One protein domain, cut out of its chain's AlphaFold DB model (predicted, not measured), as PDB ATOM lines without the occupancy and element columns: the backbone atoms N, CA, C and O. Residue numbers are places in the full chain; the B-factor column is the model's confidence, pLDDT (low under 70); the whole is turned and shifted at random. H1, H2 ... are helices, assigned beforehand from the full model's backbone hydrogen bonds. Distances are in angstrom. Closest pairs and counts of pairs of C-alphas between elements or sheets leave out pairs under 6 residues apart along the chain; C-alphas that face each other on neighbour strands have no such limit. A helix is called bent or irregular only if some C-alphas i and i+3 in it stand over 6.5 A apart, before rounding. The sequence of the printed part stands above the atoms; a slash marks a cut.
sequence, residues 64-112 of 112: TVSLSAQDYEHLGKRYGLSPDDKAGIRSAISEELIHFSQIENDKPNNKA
ATOM      1  N   THR A  64      29.371 -12.102 -22.175       90.62
ATOM      2  CA  THR A  64      30.243 -13.096 -21.544       90.62
ATOM      3  C   THR A  64      30.829 -12.514 -20.275       90.62
ATOM      4  O   THR A  64      31.310 -11.383 -20.284       90.62
ATOM      5  N   VAL A  65      30.848 -13.316 -19.217       94.06
ATOM      6  CA  VAL A  65      31.556 -13.033 -17.969       94.06
ATOM      7  C   VAL A  65      32.463 -14.221 -17.665       94.06
ATOM      8  O   VAL A  65      32.105 -15.363 -17.953       94.06
ATOM      9  N   SER A  66      33.656 -13.948 -17.142       95.38
ATOM     10  CA  SER A  66      34.567 -14.986 -16.653       95.38
ATOM     11  C   SER A  66      34.438 -15.058 -15.140       95.38
ATOM     12  O   SER A  66      34.480 -14.019 -14.490       95.38
ATOM     13  N   LEU A  67      34.264 -16.263 -14.602       95.88
ATOM     14  CA  LEU A  67      34.076 -16.503 -13.173       95.88
ATOM     15  C   LEU A  67      35.190 -17.419 -12.665       95.88
ATOM     16  O   LEU A  67      35.451 -18.476 -13.244       95.88
ATOM     17  N   SER A  68      35.849 -16.996 -11.594       97.75
ATOM     18  CA  SER A  68      36.813 -17.784 -10.832       97.75
ATOM     19  C   SER A  68      36.107 -18.747  -9.870       97.75
ATOM     20  O   SER A  68      34.899 -18.665  -9.655       97.75
ATOM     21  N   ALA A  69      36.860 -19.659  -9.247       97.00
ATOM     22  CA  ALA A  69      36.311 -20.552  -8.222       97.00
ATOM     23  C   ALA A  69      35.731 -19.777  -7.022       97.00
ATOM     24  O   ALA A  69      34.646 -20.103  -6.549       97.00
ATOM     25  N   GLN A  70      36.405 -18.704  -6.595       97.88
ATOM     26  CA  GLN A  70      35.933 -17.841  -5.511       97.88
ATOM     27  C   GLN A  70      34.613 -17.141  -5.870       97.88
ATOM     28  O   GLN A  70      33.742 -16.984  -5.012       97.88
ATOM     29  N   ASP A  71      34.426 -16.772  -7.141       98.19
ATOM     30  CA  ASP A  71      33.163 -16.190  -7.601       98.19
ATOM     31  C   ASP A  71      32.022 -17.204  -7.486       98.19
ATOM     32  O   ASP A  71      30.939 -16.849  -7.034       98.19
ATOM     33  N   TYR A  72      32.258 -18.478  -7.816       98.06
ATOM     34  CA  TYR A  72      31.253 -19.532  -7.634       98.06
ATOM     35  C   TYR A  72      30.905 -19.769  -6.161       98.06
ATOM     36  O   TYR A  72      29.736 -19.991  -5.851       98.06
ATOM     37  N   GLU A  73      31.865 -19.655  -5.240       98.12
ATOM     38  CA  GLU A  73      31.570 -19.708  -3.803       98.12
ATOM     39  C   GLU A  73      30.677 -18.545  -3.357       98.12
ATOM     40  O   GLU A  73      29.729 -18.732  -2.590       98.12
ATOM     41  N   HIS A  74      30.965 -17.340  -3.848       98.31
ATOM     42  CA  HIS A  74      30.171 -16.158  -3.544       98.31
ATOM     43  C   HIS A  74      28.761 -16.253  -4.139       98.31
ATOM     44  O   HIS A  74      27.775 -16.002  -3.448       98.31
ATOM     45  N   LEU A  75      28.654 -16.662  -5.403       98.19
ATOM     46  CA  LEU A  75      27.385 -16.820  -6.109       98.19
ATOM     47  C   LEU A  75      26.543 -17.952  -5.512       98.19
ATOM     48  O   LEU A  75      25.337 -17.787  -5.363       98.19
ATOM     49  N   GLY A  76      27.168 -19.056  -5.092       97.88
ATOM     50  CA  GLY A  76      26.496 -20.127  -4.359       97.88
ATOM     51  C   GLY A  76      25.847 -19.605  -3.075       97.88
ATOM     52  O   GLY A  76      24.651 -19.786  -2.864       97.88
ATOM     53  N   LYS A  77      26.588 -18.833  -2.269       98.00
ATOM     54  CA  LYS A  77      26.030 -18.175  -1.071       98.00
ATOM     55  C   LYS A  77      24.909 -17.191  -1.412       98.00
ATOM     56  O   LYS A  77      23.900 -17.168  -0.715       98.00
ATOM     57  N   ARG A  78      25.074 -16.395  -2.473       97.81
ATOM     58  CA  ARG A  78      24.093 -15.389  -2.908       97.81
ATOM     59  C   ARG A  78      22.763 -16.014  -3.326       97.81
ATOM     60  O   ARG A  78      21.715 -15.488  -2.969       97.81
ATOM     61  N   TYR A  79      22.815 -17.109  -4.077       97.75
ATOM     62  CA  TYR A  79      21.631 -17.771  -4.625       97.75
ATOM     63  C   TYR A  79      21.126 -18.936  -3.763       97.75
ATOM     64  O   TYR A  79      20.126 -19.554  -4.111       97.75
ATOM     65  N   GLY A  80      21.793 -19.247  -2.645       97.19
ATOM     66  CA  GLY A  80      21.453 -20.399  -1.805       97.19
ATOM     67  C   GLY A  80      21.716 -21.746  -2.489       97.19
ATOM     68  O   GLY A  80      21.027 -22.724  -2.209       97.19
ATOM     69  N   LEU A  81      22.692 -21.794  -3.397       97.62
ATOM     70  CA  LEU A  81      23.063 -22.963  -4.193       97.62
ATOM     71  C   LEU A  81      24.454 -23.475  -3.806       97.62
ATOM     72  O   LEU A  81      25.286 -22.744  -3.265       97.62
ATOM     73  N   SER A  82      24.734 -24.737  -4.129       97.25
ATOM     74  CA  SER A  82      26.102 -25.249  -4.041       97.25
ATOM     75  C   SER A  82      27.006 -24.512  -5.044       97.25
ATOM     76  O   SER A  82      26.591 -24.340  -6.192       97.25
ATOM     77  N   PRO A  83      28.249 -24.137  -4.684       96.50
ATOM     78  CA  PRO A  83      29.233 -23.607  -5.636       96.50
ATOM     79  C   PRO A  83      29.512 -24.551  -6.819       96.50
ATOM     80  O   PRO A  83      29.891 -24.103  -7.902       96.50
ATOM     81  N   ASP A  84      29.282 -25.854  -6.627       96.81
ATOM     82  CA  ASP A  84      29.420 -26.875  -7.666       96.81
ATOM     83  C   ASP A  84      28.203 -26.950  -8.605       96.81
ATOM     84  O   ASP A  84      28.312 -27.478  -9.716       96.81
ATOM     85  N   ASP A  85      27.058 -26.377  -8.214       97.25
ATOM     86  CA  ASP A  85      25.864 -26.284  -9.058       97.25
ATOM     87  C   ASP A  85      25.985 -25.134 -10.071       97.25
ATOM     88  O   ASP A  85      25.278 -24.122 -10.052       97.25
ATOM     89  N   LYS A  86      26.919 -25.302 -11.011       96.19
ATOM     90  CA  LYS A  86      27.181 -24.327 -12.078       96.19
ATOM     91  C   LYS A  86      25.964 -24.092 -12.971       96.19
ATOM     92  O   LYS A  86      25.846 -23.014 -13.552       96.19
ATOM     93  N   ALA A  87      25.094 -25.090 -13.119       97.19
ATOM     94  CA  ALA A  87      23.883 -24.975 -13.921       97.19
ATOM     95  C   ALA A  87      22.849 -24.090 -13.215       97.19
ATOM     96  O   ALA A  87      22.375 -23.132 -13.826       97.19
ATOM     97  N   GLY A  88      22.575 -24.346 -11.932       97.69
ATOM     98  CA  GLY A  88      21.688 -23.520 -11.116       97.69
ATOM     99  C   GLY A  88      22.181 -22.079 -11.007       97.69
ATOM    100  O   GLY A  88      21.429 -21.148 -11.294       97.69
ATOM    101  N   ILE A  89      23.474 -21.881 -10.721       97.88
ATOM    102  CA  ILE A  89      24.084 -20.542 -10.656       97.88
ATOM    103  C   ILE A  89      23.948 -19.807 -11.997       97.88
ATOM    104  O   ILE A  89      23.615 -18.623 -12.030       97.88
ATOM    105  N   ARG A  90      24.154 -20.493 -13.127       96.75
ATOM    106  CA  ARG A  90      23.988 -19.889 -14.458       96.75
ATOM    107  C   ARG A  90      22.542 -19.475 -14.734       96.75
ATOM    108  O   ARG A  90      22.333 -18.420 -15.336       96.75
ATOM    109  N   SER A  91      21.567 -20.291 -14.344       97.38
ATOM    110  CA  SER A  91      20.145 -19.960 -14.493       97.38
ATOM    111  C   SER A  91      19.778 -18.742 -13.648       97.38
ATOM    112  O   SER A  91      19.224 -17.791 -14.191       97.38
ATOM    113  N   ALA A  92      20.210 -18.703 -12.383       97.44
ATOM    114  CA  ALA A  92      19.988 -17.565 -11.489       97.44
ATOM    115  C   ALA A  92      20.597 -16.259 -12.035       97.44
ATOM    116  O   ALA A  92      19.925 -15.230 -12.076       97.44
ATOM    117  N   ILE A  93      21.834 -16.304 -12.551       97.19
ATOM    118  CA  ILE A  93      22.458 -15.150 -13.225       97.19
ATOM    119  C   ILE A  93      21.625 -14.713 -14.433       97.19
ATOM    120  O   ILE A  93      21.459 -13.523 -14.679       97.19
ATOM    121  N   SER A  94      21.114 -15.666 -15.213       95.06
ATOM    122  CA  SER A  94      20.348 -15.360 -16.425       95.06
ATOM    123  C   SER A  94      19.030 -14.655 -16.094       95.06
ATOM    124  O   SER A  94      18.688 -13.678 -16.754       95.06
ATOM    125  N   GLU A  95      18.326 -15.105 -15.054       96.06
ATOM    126  CA  GLU A  95      17.113 -14.455 -14.540       96.06
ATOM    127  C   GLU A  95      17.405 -13.043 -14.017       96.06
ATOM    128  O   GLU A  95      16.704 -12.094 -14.372       96.06
ATOM    129  N   GLU A  96      18.489 -12.878 -13.253       95.75
ATOM    130  CA  GLU A  96      18.919 -11.574 -12.739       95.75
ATOM    131  C   GLU A  96      19.253 -10.592 -13.874       95.75
ATOM    132  O   GLU A  96      18.854  -9.430 -13.827       95.75
ATOM    133  N   LEU A  97      19.921 -11.054 -14.939       94.81
ATOM    134  CA  LEU A  97      20.226 -10.229 -16.114       94.81
ATOM    135  C   LEU A  97      18.970  -9.835 -16.905       94.81
ATOM    136  O   LEU A  97      18.900  -8.714 -17.415       94.81
ATOM    137  N   ILE A  98      17.976 -10.725 -17.008       93.75
ATOM    138  CA  ILE A  98      16.679 -10.404 -17.624       93.75
ATOM    139  C   ILE A  98      15.976  -9.318 -16.809       93.75
ATOM    140  O   ILE A  98      15.527  -8.323 -17.379       93.75
ATOM    141  N   HIS A  99      15.930  -9.476 -15.485       94.62
ATOM    142  CA  HIS A  99      15.311  -8.500 -14.595       94.62
ATOM    143  C   HIS A  99      16.019  -7.139 -14.652       94.62
ATOM    144  O   HIS A  99      15.373  -6.103 -14.802       94.62
ATOM    145  N   PHE A 100      17.354  -7.140 -14.633       94.31
ATOM    146  CA  PHE A 100      18.157  -5.934 -14.815       94.31
ATOM    147  C   PHE A 100      17.822  -5.220 -16.131       94.31
ATOM    148  O   PHE A 100      17.601  -4.011 -16.136       94.31
ATOM    149  N   SER A 101      17.721  -5.957 -17.243       91.38
ATOM    150  CA  SER A 101      17.374  -5.360 -18.537       91.38
ATOM    151  C   SER A 101      15.991  -4.711 -18.538       91.38
ATOM    152  O   SER A 101      15.807  -3.721 -19.240       91.38
ATOM    153  N   GLN A 102      15.021  -5.262 -17.810       91.62
ATOM    154  CA  GLN A 102      13.686  -4.673 -17.699       91.62
ATOM    155  C   GLN A 102      13.751  -3.347 -16.934       91.62
ATOM    156  O   GLN A 102      13.293  -2.331 -17.445       91.62
ATOM    157  N   ILE A 103      14.438  -3.331 -15.784       90.81
ATOM    158  CA  ILE A 103      14.627  -2.117 -14.976       90.81
ATOM    159  C   ILE A 103      15.331  -1.016 -15.773       90.81
ATOM    160  O   ILE A 103      14.898   0.132 -15.739       90.81
ATOM    161  N   GLU A 104      16.418  -1.330 -16.485       88.25
ATOM    162  CA  GLU A 104      17.148  -0.317 -17.260       88.25
ATOM    163  C   GLU A 104      16.315   0.262 -18.410       88.25
ATOM    164  O   GLU A 104      16.437   1.451 -18.701       88.25
ATOM    165  N   ASN A 105      15.462  -0.546 -19.046       79.50
ATOM    166  CA  ASN A 105      14.572  -0.075 -20.110       79.50
ATOM    167  C   ASN A 105      13.423   0.798 -19.577       79.50
ATOM    168  O   ASN A 105      12.966   1.688 -20.293       79.50
ATOM    169  N   ASP A 106      12.991   0.571 -18.334       73.81
ATOM    170  CA  ASP A 106      11.906   1.318 -17.685       73.81
ATOM    171  C   ASP A 106      12.376   2.624 -17.022       73.81
ATOM    172  O   ASP A 106      11.554   3.453 -16.614       73.81
ATOM    173  N   LYS A 107      13.692   2.859 -16.913       70.06
ATOM    174  CA  LYS A 107      14.202   4.140 -16.415       70.06
ATOM    175  C   LYS A 107      13.770   5.267 -17.360       70.06
ATOM    176  O   LYS A 107      14.037   5.185 -18.563       70.06
ATOM    177  N   PRO A 108      13.165   6.359 -16.848       53.22
ATOM    178  CA  PRO A 108      12.862   7.513 -17.679       53.22
ATOM    179  C   PRO A 108      14.164   8.003 -18.308       53.22
ATOM    180  O   PRO A 108      15.155   8.234 -17.610       53.22
ATOM    181  N   ASN A 109      14.163   8.123 -19.635       54.09
ATOM    182  CA  ASN A 109      15.288   8.616 -20.418       54.09
ATOM    183  C   ASN A 109      15.493  10.109 -20.115       54.09
ATOM    184  O   ASN A 109      15.140  10.972 -20.913       54.09
ATOM    185  N   ASN A 110      16.039  10.420 -18.939       49.34
ATOM    186  CA  ASN A 110      16.476  11.757 -18.570       49.34
ATOM    187  C   ASN A 110      17.791  12.042 -19.299       49.34
ATOM    188  O   ASN A 110      18.886  11.985 -18.741       49.34
ATOM    189  N   LYS A 111      17.661  12.333 -20.591       46.19
ATOM    190  CA  LYS A 111      18.603  13.174 -21.318       46.19
ATOM    191  C   LYS A 111      17.932  14.527 -21.519       46.19
ATOM    192  O   LYS A 111      17.159  14.692 -22.460       46.19
ATOM    193  N   ALA A 112      18.191  15.424 -20.570       34.19
ATOM    194  CA  ALA A 112      18.145  16.863 -20.798       34.19
ATOM    195  C   ALA A 112      19.276  17.273 -21.754       34.19
ATOM    196  O   ALA A 112      20.319  16.572 -21.755       34.19
TER     197      ALA A 112
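This is residues 64 to 112 of the 112 residues of an uncharacterized protein of Thiotrichales bacterium HS_08 (UniProt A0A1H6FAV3). A short helix, H1, crosses the first part of one long helix, H2, at a steep angle, and the two make a small, compact head. Residues 94 to 112, of which 94 to 106 belong to H2, stick out from this head as a single arm, and this arm makes the length. The printed part has 49 residues with two named helices, H1 then H2, and no named strand; the class is all helix. It is only just loose, close to extended, with a radius of gyration of the C-alphas of 14.2 A and spans of 46 by 17 by 16 A.

H1, residues 69 to 79, and H2, residues 86 to 106, touch, and H2 does so with residues 86 to 92 alone. Their closest C-alphas are those of Leu 75 and Ile 89, 6.7 A apart. Their lines stand at a steep tilt of 66 degrees, and they run the same way. Their centres are 15.6 A apart. In both H1 and H2 every O i to N i+4 pair is within hydrogen-bond range.

Residues 64 to 68 come before H1. H1 begins at C-alpha 69 at (36.311, -20.552, -8.222) and measures 15.4 A from first to last C-alpha. A short link of 6 residues joins it to H2, which begins at C-alpha 86 at (27.181, -24.327, -12.078), ends at C-alpha 106 at (11.906, 1.318, -17.685) and measures 30.4 A. Neither helix is bent.

The two C-alphas farthest apart are those of Asp 84 and Ala 112, at 47.0 A. Without the residues that stand free, the body of 30 residues spans 22 by 18 by 13 A. The printed part has no cut and ends at residue 112, the chain's last residue. Mean pLDDT of the printed part is 89.8, and residues 108 to 112 are under 70.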